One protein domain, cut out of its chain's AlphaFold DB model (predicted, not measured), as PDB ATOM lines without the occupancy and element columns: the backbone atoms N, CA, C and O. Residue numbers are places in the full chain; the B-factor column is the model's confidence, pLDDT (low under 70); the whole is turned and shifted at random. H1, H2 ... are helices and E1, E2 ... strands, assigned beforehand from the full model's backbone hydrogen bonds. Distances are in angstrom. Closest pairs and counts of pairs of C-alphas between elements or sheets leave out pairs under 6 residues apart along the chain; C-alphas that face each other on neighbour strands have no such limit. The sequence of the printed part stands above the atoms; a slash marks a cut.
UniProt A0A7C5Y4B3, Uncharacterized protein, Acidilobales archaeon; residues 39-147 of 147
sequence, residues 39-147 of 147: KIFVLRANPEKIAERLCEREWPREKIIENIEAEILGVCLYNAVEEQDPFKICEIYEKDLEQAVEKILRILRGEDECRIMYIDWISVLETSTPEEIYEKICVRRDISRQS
ATOM      1  N   LYS A  39      78.703  55.900  95.965       94.50
ATOM      2  CA  LYS A  39      79.199  56.941  95.060       94.50
ATOM      3  C   LYS A  39      80.463  56.474  94.345       94.50
ATOM      4  O   LYS A  39      81.271  55.756  94.928       94.50
ATOM      5  N   ILE A  40      80.651  56.939  93.113       95.31
ATOM      6  CA  ILE A  40      81.870  56.763  92.318       95.31
ATOM      7  C   ILE A  40      82.388  58.146  91.964       95.31
ATOM      8  O   ILE A  40      81.673  58.933  91.351       95.31
ATOM      9  N   PHE A  41      83.632  58.441  92.329       95.62
ATOM     10  CA  PHE A  41      84.274  59.702  91.982       95.62
ATOM     11  C   PHE A  41      85.265  59.469  90.847       95.62
ATOM     12  O   PHE A  41      86.317  58.872  91.056       95.62
ATOM     13  N   VAL A  42      84.935  59.944  89.646       95.06
ATOM     14  CA  VAL A  42      85.840  59.866  88.493       95.06
ATOM     15  C   VAL A  42      86.673  61.139  88.455       95.06
ATOM     16  O   VAL A  42      86.164  62.219  88.152       95.06
ATOM     17  N   LEU A  43      87.954  61.019  88.798       94.88
ATOM     18  CA  LEU A  43      88.888  62.139  88.782       94.88
ATOM     19  C   LEU A  43      89.373  62.389  87.354       94.88
ATOM     20  O   LEU A  43      89.984  61.517  86.744       94.88
ATOM     21  N   ARG A  44      89.138  63.595  86.844       94.50
ATOM     22  CA  ARG A  44      89.644  64.064  85.552       94.50
ATOM     23  C   ARG A  44      90.828  64.987  85.757       94.50
ATOM     24  O   ARG A  44      90.927  65.697  86.763       94.50
ATOM     25  N   ALA A  45      91.704  65.052  84.768       93.38
ATOM     26  CA  ALA A  45      92.796  66.013  84.766       93.38
ATOM     27  C   ALA A  45      93.141  66.423  83.341       93.38
ATOM     28  O   ALA A  45      92.954  65.660  82.403       93.38
ATOM     29  N   ASN A  46      93.697  67.625  83.188       92.81
ATOM     30  CA  ASN A  46      94.230  68.038  81.896       92.81
ATOM     31  C   ASN A  46      95.283  67.007  81.428       92.81
ATOM     32  O   ASN A  46      96.203  66.727  82.207       92.81
ATOM     33  N   PRO A  47      95.188  66.466  80.197       94.75
ATOM     34  CA  PRO A  47      96.135  65.477  79.687       94.75
ATOM     35  C   PRO A  47      97.599  65.945  79.726       94.75
ATOM     36  O   PRO A  47      98.498  65.145  79.980       94.75
ATOM     37  N   GLU A  48      97.856  67.252  79.606       93.06
ATOM     38  CA  GLU A  48      99.191  67.826  79.810       93.06
ATOM     39  C   GLU A  48      99.693  67.606  81.250       93.06
ATOM     40  O   GLU A  48     100.823  67.172  81.464       93.06
ATOM     41  N   LYS A  49      98.834  67.804  82.260       92.62
ATOM     42  CA  LYS A  49      99.180  67.522  83.666       92.62
ATOM     43  C   LYS A  49      99.396  66.029  83.921       92.62
ATOM     44  O   LYS A  49     100.198  65.675  84.786       92.62
ATOM     45  N   ILE A  50      98.674  65.150  83.219       94.00
ATOM     46  CA  ILE A  50      98.911  63.700  83.286       94.00
ATOM     47  C   ILE A  50     100.326  63.389  82.790       94.00
ATOM     48  O   ILE A  50     101.088  62.744  83.513       94.00
ATOM     49  N   ALA A  51     100.711  63.926  81.629       94.75
ATOM     50  CA  ALA A  51     102.057  63.770  81.083       94.75
ATOM     51  C   ALA A  51     103.134  64.264  82.063       94.75
ATOM     52  O   ALA A  51     104.075  63.533  82.368       94.75
ATOM     53  N   GLU A  52     102.966  65.469  82.625       94.00
ATOM     54  CA  GLU A  52     103.902  66.045  83.601       94.00
ATOM     55  C   GLU A  52     104.143  65.107  84.792       94.00
ATOM     56  O   GLU A  52     105.296  64.811  85.124       94.00
ATOM     57  N   ARG A  53     103.060  64.612  85.406       93.88
ATOM     58  CA  ARG A  53     103.103  63.747  86.596       93.88
ATOM     59  C   ARG A  53     103.734  62.390  86.307       93.88
ATOM     60  O   ARG A  53     104.482  61.880  87.137       93.88
ATOM     61  N   LEU A  54     103.411  61.779  85.169       95.31
ATOM     62  CA  LEU A  54     103.934  60.455  84.828       95.31
ATOM     63  C   LEU A  54     105.401  60.519  84.389       95.31
ATOM     64  O   LEU A  54     106.179  59.637  84.748       95.31
ATOM     65  N   CYS A  55     105.808  61.594  83.712       93.50
ATOM     66  CA  CYS A  55     107.208  61.823  83.360       93.50
ATOM     67  C   CYS A  55     108.068  62.123  84.592       93.50
ATOM     68  O   CYS A  55     109.187  61.632  84.695       93.50
ATOM     69  N   GLU A  56     107.541  62.847  85.586       93.75
ATOM     70  CA  GLU A  56     108.208  63.004  86.890       93.75
ATOM     71  C   GLU A  56     108.428  61.681  87.624       93.75
ATOM     72  O   GLU A  56     109.401  61.554  88.362       93.75
ATOM     73  N   ARG A  57     107.537  60.709  87.410       93.88
ATOM     74  CA  ARG A  57     107.618  59.356  87.974       93.88
ATOM     75  C   ARG A  57     108.428  58.387  87.107       93.88
ATOM     76  O   ARG A  57     108.441  57.202  87.420       93.88
ATOM     77  N   GLU A  58     109.048  58.869  86.029       94.44
ATOM     78  CA  GLU A  58     109.888  58.077  85.120       94.44
ATOM     79  C   GLU A  58     109.144  56.888  84.485       94.44
ATOM     80  O   GLU A  58     109.694  55.801  84.297       94.44
ATOM     81  N   TRP A  59     107.861  57.078  84.158       95.81
ATOM     82  CA  TRP A  59     107.083  56.052  83.464       95.81
ATOM     83  C   TRP A  59     107.562  55.866  82.013       95.81
ATOM     84  O   TRP A  59     108.007  56.828  81.384       95.81
ATOM     85  N   PRO A  60     107.438  54.653  81.435       95.94
ATOM     86  CA  PRO A  60     107.763  54.419  80.030       95.94
ATOM     87  C   PRO A  60     106.904  55.274  79.094       95.94
ATOM     88  O   PRO A  60     105.697  55.388  79.311       95.94
ATOM     89  N   ARG A  61     107.499  55.805  78.018       94.62
ATOM     90  CA  ARG A  61     106.830  56.650  77.010       94.62
ATOM     91  C   ARG A  61     105.477  56.092  76.578       94.62
ATOM     92  O   ARG A  61     104.485  56.815  76.588       94.62
ATOM     93  N   GLU A  62     105.433  54.810  76.224       96.25
ATOM     94  CA  GLU A  62     104.223  54.144  75.735       96.25
ATOM     95  C   GLU A  62     103.108  54.188  76.780       96.25
ATOM     96  O   GLU A  62     101.962  54.471  76.450       96.25
ATOM     97  N   LYS A  63     103.449  53.988  78.059       96.31
ATOM     98  CA  LYS A  63     102.480  54.042  79.157       96.31
ATOM     99  C   LYS A  63     101.963  55.450  79.410       96.31
ATOM    100  O   LYS A  63     100.809  55.611  79.794       96.31
ATOM    101  N   ILE A  64     102.797  56.464  79.209       96.19
ATOM    102  CA  ILE A  64     102.381  57.859  79.365       96.19
ATOM    103  C   ILE A  64     101.397  58.240  78.263       96.19
ATOM    104  O   ILE A  64     100.338  58.780  78.572       96.19
ATOM    105  N   ILE A  65     101.706  57.897  77.012       96.50
ATOM    106  CA  ILE A  65     100.820  58.132  75.865       96.50
ATOM    107  C   ILE A  65      99.487  57.402  76.049       96.50
ATOM    108  O   ILE A  65      98.446  58.039  75.943       96.50
ATOM    109  N   GLU A  66      99.510  56.128  76.451       97.00
ATOM    110  CA  GLU A  66      98.302  55.341  76.740       97.00
ATOM    111  C   GLU A  66      97.405  56.019  77.797       97.00
ATOM    112  O   GLU A  66      96.188  56.068  77.648       97.00
ATOM    113  N   ASN A  67      97.990  56.593  78.857       96.62
ATOM    114  CA  ASN A  67      97.225  57.301  79.892       96.62
ATOM    115  C   ASN A  67      96.683  58.658  79.408       96.62
ATOM    116  O   ASN A  67      95.584  59.049  79.796       96.62
ATOM    117  N   ILE A  68      97.433  59.374  78.564       96.31
ATOM    118  CA  ILE A  68      96.974  60.618  77.926       96.31
ATOM    119  C   ILE A  68      95.773  60.320  77.019       96.31
ATOM    120  O   ILE A  68      94.748  60.990  77.119       96.31
ATOM    121  N   GLU A  69      95.878  59.293  76.176       95.81
ATOM    122  CA  GLU A  69      94.802  58.827  75.294       95.81
ATOM    123  C   GLU A  69      93.558  58.422  76.079       95.81
ATOM    124  O   GLU A  69      92.457  58.875  75.763       95.81
ATOM    125  N   ALA A  70      93.732  57.612  77.126       95.12
ATOM    126  CA  ALA A  70      92.632  57.158  77.964       95.12
ATOM    127  C   ALA A  70      91.875  58.327  78.614       95.12
ATOM    128  O   ALA A  70      90.644  58.300  78.677       95.12
ATOM    129  N   GLU A  71      92.586  59.372  79.052       95.50
ATOM    130  CA  GLU A  71      91.972  60.575  79.624       95.50
ATOM    131  C   GLU A  71      91.234  61.403  78.567       95.50
ATOM    132  O   GLU A  71      90.113  61.850  78.823       95.50
ATOM    133  N   ILE A  72      91.824  61.580  77.376       94.94
ATOM    134  CA  ILE A  72      91.198  62.298  76.253       94.94
ATOM    135  C   ILE A  72      89.898  61.610  75.831       94.94
ATOM    136  O   ILE A  72      88.882  62.277  75.646       94.94
ATOM    137  N   LEU A  73      89.928  60.282  75.717       93.62
ATOM    138  CA  LEU A  73      88.778  59.463  75.334       93.62
ATOM    139  C   LEU A  73      87.774  59.257  76.478       93.62
ATOM    140  O   LEU A  73      86.677  58.760  76.240       93.62
ATOM    141  N   GLY A  74      88.125  59.628  77.714       92.81
ATOM    142  CA  GLY A  74      87.258  59.464  78.877       92.81
ATOM    143  C   GLY A  74      87.005  58.000  79.252       92.81
ATOM    144  O   GLY A  74      85.925  57.686  79.742       92.81
ATOM    145  N   VAL A  75      87.981  57.107  79.044       93.19
ATOM    146  CA  VAL A  75      87.822  55.649  79.230       93.19
ATOM    147  C   VAL A  75      87.363  55.296  80.647       93.19
ATOM    148  O   VAL A  75      86.422  54.526  80.809       93.19
ATOM    149  N   CYS A  76      87.960  55.898  81.681       91.44
ATOM    150  CA  CYS A  76      87.565  55.642  83.072       91.44
ATOM    151  C   CYS A  76      86.109  56.049  83.355       91.44
ATOM    152  O   CYS A  76      85.402  55.356  84.084       91.44
ATOM    153  N   LEU A  77      85.656  57.169  82.779       93.69
ATOM    154  CA  LEU A  77      84.272  57.618  82.912       93.69
ATOM    155  C   LEU A  77      83.326  56.687  82.151       93.69
ATOM    156  O   LEU A  77      82.301  56.291  82.698       93.69
ATOM    157  N   TYR A  78      83.680  56.329  80.916       92.94
ATOM    158  CA  TYR A  78      82.909  55.413  80.083       92.94
ATOM    159  C   TYR A  78      82.701  54.064  80.785       92.94
ATOM    160  O   TYR A  78      81.560  53.654  80.968       92.94
ATOM    161  N   ASN A  79      83.771  53.439  81.283       90.62
ATOM    162  CA  ASN A  79      83.682  52.162  81.998       90.62
ATOM    163  C   ASN A  79      82.781  52.253  83.237       90.62
ATOM    164  O   ASN A  79      81.989  51.351  83.496       90.62
ATOM    165  N   ALA A  80      82.866  53.356  83.991       91.50
ATOM    166  CA  ALA A  80      81.993  53.568  85.139       91.50
ATOM    167  C   ALA A  80      80.519  53.675  84.716       91.50
ATOM    168  O   ALA A  80      79.663  53.080  85.356       91.50
ATOM    169  N   VAL A  81      80.213  54.414  83.648       92.38
ATOM    170  CA  VAL A  81      78.834  54.617  83.168       92.38
ATOM    171  C   VAL A  81      78.214  53.336  82.613       92.38
ATOM    172  O   VAL A  81      77.022  53.120  82.813       92.38
ATOM    173  N   GLU A  82      78.993  52.502  81.927       91.50
ATOM    174  CA  GLU A  82      78.478  51.273  81.307       91.50
ATOM    175  C   GLU A  82      78.102  50.202  82.340       91.50
ATOM    176  O   GLU A  82      77.139  49.463  82.142       91.50
ATOM    177  N   GLU A  83      78.843  50.120  83.446       87.69
ATOM    178  CA  GLU A  83      78.758  48.998  84.393       87.69
ATOM    179  C   GLU A  83      78.106  49.382  85.732       87.69
ATOM    180  O   GLU A  83      77.813  48.520  86.563       87.69
ATOM    181  N   GLN A  84      77.875  50.676  85.978       89.56
ATOM    182  CA  GLN A  84      77.367  51.191  87.252       89.56
ATOM    183  C   GLN A  84      76.189  52.146  87.054       89.56
ATOM    184  O   GLN A  84      75.910  52.621  85.959       89.56
ATOM    185  N   ASP A  85      75.479  52.444  88.143       91.19
ATOM    186  CA  ASP A  85      74.372  53.402  88.128       91.19
ATOM    187  C   ASP A  85      74.894  54.834  87.869       91.19
ATOM    188  O   ASP A  85      75.588  55.387  88.735       91.19
ATOM    189  N   PRO A  86      74.530  55.488  86.745       91.12
ATOM    190  CA  PRO A  86      75.003  56.831  86.420       91.12
ATOM    191  C   PRO A  86      74.654  57.891  87.472       91.12
ATOM    192  O   PRO A  86      75.371  58.881  87.600       91.12
ATOM    193  N   PHE A  87      73.599  57.692  88.274       92.12
ATOM    194  CA  PHE A  87      73.225  58.617  89.353       92.12
ATOM    195  C   PHE A  87      74.183  58.576  90.556       92.12
ATOM    196  O   PHE A  87      74.158  59.464  91.417       92.12
ATOM    197  N   LYS A  88      75.039  57.554  90.631       93.69
ATOM    198  CA  LYS A  88      76.086  57.427  91.652       93.69
ATOM    199  C   LYS A  88      77.426  58.002  91.194       93.69
ATOM    200  O   LYS A  88      78.320  58.146  92.027       93.69
ATOM    201  N   ILE A  89      77.572  58.338  89.913       95.06
ATOM    202  CA  ILE A  89      78.833  58.784  89.319       95.06
ATOM    203  C   ILE A  89      78.944  60.305  89.416       95.06
ATOM    204  O   ILE A  89      78.141  61.053  88.857       95.06
ATOM    205  N   CYS A  90      79.977  60.764  90.114       95.88
ATOM    206  CA  CYS A  90      80.325  62.167  90.235       95.88
ATOM    207  C   CYS A  90      81.677  62.393  89.563       95.88
ATOM    208  O   CYS A  90      82.704  61.861  89.986       95.88
ATOM    209  N   GLU A  91      81.688  63.205  88.522       95.31
ATOM    210  CA  GLU A  91      82.923  63.571  87.853       95.31
ATOM    211  C   GLU A  91      83.568  64.766  88.556       95.31
ATOM    212  O   GLU A  91      82.910  65.764  88.865       95.31
ATOM    213  N   ILE A  92      84.868  64.670  88.826       95.44
ATOM    214  CA  ILE A  92      85.618  65.663  89.592       95.44
ATOM    215  C   ILE A  92      86.759  66.185  88.732       95.44
ATOM    216  O   ILE A  92      87.663  65.447  88.357       95.44
ATOM    217  N   TYR A  93      86.735  67.484  88.460       93.69
ATOM    218  CA  TYR A  93      87.796  68.188  87.757       93.69
ATOM    219  C   TYR A  93      88.066  69.498  88.474       93.69
ATOM    220  O   TYR A  93      87.275  70.431  88.373       93.69
ATOM    221  N   GLU A  94      89.175  69.550  89.202       89.94
ATOM    222  CA  GLU A  94      89.611  70.738  89.928       89.94
ATOM    223  C   GLU A  94      91.095  71.009  89.675       89.94
ATOM    224  O   GLU A  94      91.855  70.153  89.209       89.94
ATOM    225  N   LYS A  95      91.518  72.250  89.929       84.56
ATOM    226  CA  LYS A  95      92.877  72.693  89.583       84.56
ATOM    227  C   LYS A  95      93.952  72.085  90.484       84.56
ATOM    228  O   LYS A  95      95.059  71.841  89.984       84.56
ATOM    229  N   ASP A  96      93.626  71.848  91.751       89.56
ATOM    230  CA  ASP A  96      94.496  71.289  92.787       89.56
ATOM    231  C   ASP A  96      93.775  70.224  93.632       89.56
ATOM    232  O   ASP A  96      92.585  69.952  93.453       89.56
ATOM    233  N   LEU A  97      94.550  69.558  94.492       90.94
ATOM    234  CA  LEU A  97      94.095  68.424  95.292       90.94
ATOM    235  C   LEU A  97      93.111  68.868  96.376       90.94
ATOM    236  O   LEU A  97      92.112  68.192  96.607       90.94
ATOM    237  N   GLU A  98      93.389  69.989  97.032       95.00
ATOM    238  CA  GLU A  98      92.590  70.527  98.125       95.00
ATOM    239  C   GLU A  98      91.166  70.837  97.659       95.00
ATOM    240  O   GLU A  98      90.210  70.405  98.303       95.00
ATOM    241  N   GLN A  99      91.018  71.487  96.499       95.44
ATOM    242  CA  GLN A  99      89.711  71.759  95.897       95.44
ATOM    243  C   GLN A  99      88.982  70.471  95.500       95.44
ATOM    244  O   GLN A  99      87.778  70.350  95.731       95.44
ATOM    245  N   ALA A 100      89.693  69.483  94.946       95.50
ATOM    246  CA  ALA A 100      89.092  68.195  94.599       95.50
ATOM    247  C   ALA A 100      88.549  67.473  95.843       95.50
ATOM    248  O   ALA A 100      87.416  66.989  95.838       95.50
ATOM    249  N   VAL A 101      89.331  67.439  96.926       96.31
ATOM    250  CA  VAL A 101      88.928  66.828  98.200       96.31
ATOM    251  C   VAL A 101      87.758  67.587  98.821       96.31
ATOM    252  O   VAL A 101      86.789  66.960  99.249       96.31
ATOM    253  N   GLU A 102      87.806  68.921  98.849       97.00
ATOM    254  CA  GLU A 102      86.711  69.742  99.370       97.00
ATOM    255  C   GLU A 102      85.409  69.475  98.609       97.00
ATOM    256  O   GLU A 102      84.369  69.244  99.229       97.00
ATOM    257  N   LYS A 103      85.468  69.414  97.277       96.19
ATOM    258  CA  LYS A 103      84.312  69.099  96.435       96.19
ATOM    259  C   LYS A 103      83.733  67.719  96.730       96.19
ATOM    260  O   LYS A 103      82.527  67.598  96.927       96.19
ATOM    261  N   ILE A 104      84.577  66.689  96.822       96.69
ATOM    262  CA  ILE A 104      84.141  65.329  97.177       96.69
ATOM    263  C   ILE A 104      83.436  65.331  98.540       96.69
ATOM    264  O   ILE A 104      82.347  64.774  98.673       96.69
ATOM    265  N   LEU A 105      84.006  66.003  99.545       96.69
ATOM    266  CA  LEU A 105      83.401  66.099 100.876       96.69
ATOM    267  C   LEU A 105      82.050  66.821 100.855       96.69
ATOM    268  O   LEU A 105      81.124  66.384 101.538       96.69
ATOM    269  N   ARG A 106      81.915  67.895 100.073       97.25
ATOM    270  CA  ARG A 106      80.641  68.609  99.912       97.25
ATOM    271  C   ARG A 106      79.579  67.736  99.251       97.25
ATOM    272  O   ARG A 106      78.454  67.693  99.741       97.25
ATOM    273  N   ILE A 107      79.939  66.981  98.212       96.38
ATOM    274  CA  ILE A 107      79.033  66.019  97.566       96.38
ATOM    275  C   ILE A 107      78.562  64.960  98.571       96.38
ATOM    276  O   ILE A 107      77.366  64.691  98.663       96.38
ATOM    277  N   LEU A 108      79.476  64.396  99.369       94.56
ATOM    278  CA  LEU A 108      79.137  63.401 100.396       94.56
ATOM    279  C   LEU A 108      78.219  63.960 101.495       94.56
ATOM    280  O   LEU A 108      77.424  63.218 102.065       94.56
ATOM    281  N   ARG A 109      78.291  65.264 101.787       95.56
ATOM    282  CA  ARG A 109      77.391  65.950 102.735       95.56
ATOM    283  C   ARG A 109      76.062  66.395 102.115       95.56
ATOM    284  O   ARG A 109      75.207  66.902 102.837       95.56
ATOM    285  N   GLY A 110      75.884  66.237 100.802       95.31
ATOM    286  CA  GLY A 110      74.724  66.761 100.074       95.31
ATOM    287  C   GLY A 110      74.741  68.286  99.891       95.31
ATOM    288  O   GLY A 110      73.699  68.888  99.647       95.31
ATOM    289  N   GLU A 111      75.910  68.914 100.022       97.00
ATOM    290  CA  GLU A 111      76.135  70.362  99.865       97.00
ATOM    291  C   GLU A 111      76.519  70.753  98.423       97.00
ATOM    292  O   GLU A 111      76.743  71.934  98.133       97.00
ATOM    293  N   ASP A 112      76.663  69.766  97.535       95.56
ATOM    294  CA  ASP A 112      76.977  69.941  96.117       95.56
ATOM    295  C   ASP A 112      76.395  68.789  95.276       95.56
ATOM    296  O   ASP A 112      76.058  67.721  95.798       95.56
ATOM    297  N   GLU A 113      76.260  69.009  93.969       93.19
ATOM    298  CA  GLU A 113      75.675  68.045  93.037       93.19
ATOM    299  C   GLU A 113      76.668  66.939  92.658       93.19
ATOM    300  O   GLU A 113      77.781  67.189  92.193       93.19
ATOM    301  N   CYS A 114      76.218  65.688  92.761       94.56
ATOM    302  CA  CYS A 114      76.871  64.567  92.096       94.56
ATOM    303  C   CYS A 114      76.349  64.471  90.663       94.56
ATOM    304  O   CYS A 114      75.166  64.195  90.458       94.56
ATOM    305  N   ARG A 115      77.217  64.718  89.682       94.19
ATOM    306  CA  ARG A 115      76.863  64.621  88.266       94.19
ATOM    307  C   ARG A 115      78.070  64.303  87.400       94.19
ATOM    308  O   ARG A 115      79.207  64.601  87.766       94.19
ATOM    309  N   ILE A 116      77.779  63.791  86.215       92.75
ATOM    310  CA  ILE A 116      78.726  63.697  85.109       92.75
ATOM    311  C   ILE A 116      78.802  65.074  84.442       92.75
ATOM    312  O   ILE A 116      77.781  65.719  84.191       92.75
ATOM    313  N   MET A 117      80.017  65.550  84.205       87.25
ATOM    314  CA  MET A 117      80.290  66.803  83.516       87.25
ATOM    315  C   MET A 117      80.591  66.512  82.040       87.25
ATOM    316  O   MET A 117      81.061  65.446  81.670       87.25
ATOM    317  N   TYR A 118      80.335  67.468  81.152       78.88
ATOM    318  CA  TYR A 118      80.747  67.327  79.754       78.88
ATOM    319  C   TYR A 118      82.153  67.917  79.584       78.88
ATOM    320  O   TYR A 118      82.300  69.075  79.189       78.88
ATOM    321  N   ILE A 119      83.185  67.158  79.972       86.31
ATOM    322  CA  ILE A 119      84.589  67.528  79.732       86.31
ATOM    323  C   ILE A 119      85.034  66.933  78.402       86.31
ATOM    324  O   ILE A 119      85.234  65.726  78.282       86.31
ATOM    325  N   ASP A 120      85.221  67.812  77.422       88.56
ATOM    326  CA  ASP A 120      85.670  67.464  76.081       88.56
ATOM    327  C   ASP A 120      87.113  67.932  75.861       88.56
ATOM    328  O   ASP A 120      87.376  69.080  75.490       88.56
ATOM    329  N   TRP A 121      88.063  67.027  76.102       91.44
ATOM    330  CA  TRP A 121      89.479  67.299  75.866       91.44
ATOM    331  C   TRP A 121      89.826  67.426  74.384       91.44
ATOM    332  O   TRP A 121      90.781  68.128  74.066       91.44
ATOM    333  N   ILE A 122      89.059  66.808  73.481       88.38
ATOM    334  CA  ILE A 122      89.302  66.895  72.035       88.38
ATOM    335  C   ILE A 122      89.112  68.343  71.585       88.38
ATOM    336  O   ILE A 122      89.989  68.914  70.935       88.38
ATOM    337  N   SER A 123      88.014  68.966  72.016       87.69
ATOM    338  CA  SER A 123      87.746  70.380  71.742       87.69
ATOM    339  C   SER A 123      88.757  71.323  72.401       87.69
ATOM    340  O   SER A 123      89.030  72.389  71.867       87.69
ATOM    341  N   VAL A 124      89.321  70.960  73.558       86.19
ATOM    342  CA  VAL A 124      90.316  71.798  74.258       86.19
ATOM    343  C   VAL A 124      91.702  71.698  73.624       86.19
ATOM    344  O   VAL A 124      92.437  72.683  73.592       86.19
ATOM    345  N   LEU A 125      92.083  70.508  73.159       84.69
ATOM    346  CA  LEU A 125      93.415  70.249  72.625       84.69
ATOM    347  C   LEU A 125      93.548  70.625  71.149       84.69
ATOM    348  O   LEU A 125      94.682  70.867  70.736       84.69
ATOM    349  N   GLU A 126      92.427  70.689  70.410       76.25
ATOM    350  CA  GLU A 126      92.194  71.033  68.986       76.25
ATOM    351  C   GLU A 126      93.126  70.371  67.950       76.25
ATOM    352  O   GLU A 126      92.667  69.828  66.949       76.25
ATOM    353  N   THR A 127      94.437  70.436  68.158       72.12
ATOM    354  CA  THR A 127      95.500  70.016  67.241       72.12
ATOM    355  C   THR A 127      96.590  69.171  67.895       72.12
ATOM    356  O   THR A 127      97.418  68.640  67.169       72.12
ATOM    357  N   SER A 128      96.615  69.038  69.228       84.75
ATOM    358  CA  SER A 128      97.670  68.279  69.914       84.75
ATOM    359  C   SER A 128      97.312  66.800  70.026       84.75
ATOM    360  O   SER A 128      96.375  66.426  70.733       84.75
ATOM    361  N   THR A 129      98.093  65.962  69.357       91.25
ATOM    362  CA  THR A 129      98.079  64.507  69.535       91.25
ATOM    363  C   THR A 129      98.676  64.110  70.893       91.25
ATOM    364  O   THR A 129      99.478  64.858  71.466       91.25
ATOM    365  N   PRO A 130      98.327  62.928  71.426       92.69
ATOM    366  CA  PRO A 130      98.958  62.376  72.625       92.69
ATOM    367  C   PRO A 130     100.493  62.359  72.560       92.69
ATOM    368  O   PRO A 130     101.168  62.705  73.533       92.69
ATOM    369  N   GLU A 131     101.055  62.021  71.398       93.69
ATOM    370  CA  GLU A 131     102.490  62.060  71.130       93.69
ATOM    371  C   GLU A 131     103.048  63.478  71.226       93.69
ATOM    372  O   GLU A 131     104.064  63.691  71.882       93.69
ATOM    373  N   GLU A 132     102.397  64.464  70.608       93.31
ATOM    374  CA  GLU A 132     102.846  65.858  70.668       93.31
ATOM    375  C   GLU A 132     102.804  66.410  72.096       93.31
ATOM    376  O   GLU A 132     103.711  67.150  72.487       93.31
ATOM    377  N   ILE A 133     101.807  66.018  72.896       92.31
ATOM    378  CA  ILE A 133     101.736  66.353  74.326       92.31
ATOM    379  C   ILE A 133     102.943  65.764  75.063       92.31
ATOM    380  O   ILE A 133     103.625  66.485  75.798       92.31
ATOM    381  N   TYR A 134     103.250  64.484  74.837       93.00
ATOM    382  CA  TYR A 134     104.422  63.831  75.422       93.00
ATOM    383  C   TYR A 134     105.731  64.539  75.031       93.00
ATOM    384  O   TYR A 134     106.515  64.918  75.904       93.00
ATOM    385  N   GLU A 135     105.962  64.773  73.737       92.44
ATOM    386  CA  GLU A 135     107.184  65.414  73.229       92.44
ATOM    387  C   GLU A 135     107.342  66.841  73.781       92.44
ATOM    388  O   GLU A 135     108.426  67.257  74.209       92.44
ATOM    389  N   LYS A 136     106.243  67.601  73.838       90.62
ATOM    390  CA  LYS A 136     106.226  68.966  74.380       90.62
ATOM    391  C   LYS A 136     106.614  69.006  75.857       90.62
ATOM    392  O   LYS A 136     107.287  69.953  76.264       90.62
ATOM    393  N   ILE A 137     106.179  68.036  76.654       91.19
ATOM    394  CA  ILE A 137     106.263  68.102  78.119       91.19
ATOM    395  C   ILE A 137     107.472  67.345  78.657       91.19
ATOM    396  O   ILE A 137     108.222  67.870  79.482       91.19
ATOM    397  N   CYS A 138     107.680  66.121  78.191       87.56
ATOM    398  CA  CYS A 138     108.627  65.192  78.793       87.56
ATOM    399  C   CYS A 138     110.023  65.338  78.191       87.56
ATOM    400  O   CYS A 138     110.998  65.479  78.925       87.56
ATOM    401  N   VAL A 139     110.123  65.457  76.865       78.06
ATOM    402  CA  VAL A 139     111.422  65.613  76.189       78.06
ATOM    403  C   VAL A 139     112.039  66.987  76.456       78.06
ATOM    404  O   VAL A 139     113.240  67.097  76.703       78.06
ATOM    405  N   ARG A 140     111.228  68.054  76.512       71.12
ATOM    406  CA  ARG A 140     111.727  69.383  76.923       71.12
ATOM    407  C   ARG A 140     112.263  69.401  78.358       71.12
ATOM    408  O   ARG A 140     113.162  70.189  78.645       71.12
ATOM    409  N   ARG A 141     111.736  68.546  79.243       65.81
ATOM    410  CA  ARG A 141     112.214  68.395  80.627       65.81
ATOM    411  C   ARG A 141     113.532  67.635  80.722       65.81
ATOM    412  O   ARG A 141     114.367  68.000  81.543       65.81
ATOM    413  N   ASP A 142     113.753  66.631  79.883       62.59
ATOM    414  CA  ASP A 142     115.040  65.926  79.861       62.59
ATOM    415  C   ASP A 142     116.181  66.846  79.414       62.59
ATOM    416  O   ASP A 142     117.261  66.825  80.004       62.59
ATOM    417  N   ILE A 143     115.922  67.735  78.448       62.19
ATOM    418  CA  ILE A 143     116.906  68.733  78.006       62.19
ATOM    419  C   ILE A 143     117.254  69.701  79.148       62.19
ATOM    420  O   ILE A 143     118.433  69.982  79.361       62.19
ATOM    421  N   SER A 144     116.263  70.173  79.916       61.81
ATOM    422  CA  SER A 144     116.494  71.104  81.032       61.81
ATOM    423  C   SER A 144     117.099  70.459  82.283       61.81
ATOM    424  O   SER A 144     117.671  71.172  83.100       61.81
ATOM    425  N   ARG A 145     116.992  69.135  82.452       57.72
ATOM    426  CA  ARG A 145     117.667  68.382  83.529       57.72
ATOM    427  C   ARG A 145     119.127  68.041  83.210       57.72
ATOM    428  O   ARG A 145     119.888  67.760  84.131       57.72
ATOM    429  N   GLN A 146     119.507  68.031  81.931       53.38
ATOM    430  CA  GLN A 146     120.875  67.759  81.466       53.38
ATOM    431  C   GLN A 146     121.722  69.029  81.246       53.38
ATOM    432  O   GLN A 146     122.900  68.908  80.903       53.38
ATOM    433  N   SER A 147     121.146  70.226  81.433       46.94
ATOM    434  CA  SER A 147     121.849  71.524  81.407       46.94
ATOM    435  C   SER A 147     122.098  72.066  82.811       46.94
ATOM    436  O   SER A 147     123.124  72.764  82.970       46.94
TER     437      SER A 147
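Overview. This is residues 39 to 147 of the 147 residues of an uncharacterized protein of Acidilobales archaeon (UniProt A0A7C5Y4B3). This is an elongated model of two parts end to end: at one end a small sheet of two parallel strands, E1 and E2, lies between H3 over one face and H4 over the other, and at the other end H1, H2 and H6 make a small three-helix bundle. From H4 a long link runs back to the short helix H5, which packs on the end of H2, and the last part of H6 runs out beyond the bundle. The printed part has 109 residues, with six named helices and two named strands in the order E1 H1 H2 H3 E2 H4 H5 H6, and is mostly helix. It is only just loose, close to compact, with a radius of gyration of the C-alphas of 15.8 A, and spans 51 by 28 by 23 A.

Along the chain. Strand E1 is residues 40 to 43, with C-alpha 40 at (81.870, 56.763, 92.318), and E2 is residues 89 to 92. H3 is residues 75 to 83, 12.4 A long, and H4 is residues 97 to 108, 16.6 A long. H1 is residues 47 to 56, 14.3 A; H2 is residues 61 to 73, 18.3 A, with C-alpha 61 at (106.830, 56.650, 77.010). H5 is residues 121 to 125. H6, residues 130 to 145, is the longest helix at 22.5 A and ends with C-alpha 145 at (117.667, 68.382, 83.529).

Arrangement. E1 and E2 are parallel at 25 degrees, with N 90 and O 40 2.8 A apart and N 92 and O 42 2.9 A apart, within hydrogen-bond range. E1, H1 H2 H3 and E2 form a strand-helix-strand unit, two parallel neighbour strands with helices between them in the chain. The closest C-alphas of E1 and H3, those of Val 42 and Leu 77, are 6.2 A apart; those of E2 and H4, Ile 92 and Ala 100, are 6.6 A apart. H3 and H4 are apart. H2 is close to but not clearly touching H3, with the C-alphas of Ala 70 and Cys 76 7.4 A apart. H1, H2 and H6 form an up and down bundle, each running against the one before it. H1 and H2, a helical hairpin, touch at a shallow tilt of 25 degrees, opposite ways, closest at the C-alphas of Pro 47 and Ile 68, 5.2 A. H6 touches H1 with residues 133 to 138 alone, the same way, at a tilt of 38 degrees that is only just steep; the C-alphas of Cys 55 and Cys 138 are closest, at 5.8 A. With residues 130 to 134 alone H6 touches H2 at a steep tilt of 44 degrees, closest at the C-alphas of Ile 65 and Pro 130, 5.7 A. H2 only just touches H5, with 3 pairs of C-alphas within 8 A, the closest those of Ile 72 and Trp 121, 5.3 A. Each O i to N i+4 pair is within hydrogen-bond range in H1, H2, H3, H4 and H5; in H6 9 of 12 are.

Size, cuts and confidence. The two C-alphas farthest apart, those of Asp 85 and Ser 147, are 51.3 A apart. The printed part has no cut. The link from H4 to H5, residues 109 to 120, is long; the other links are tight. The mean pLDDT of the printed part is 90.2, and residues 141 to 147 are under 70.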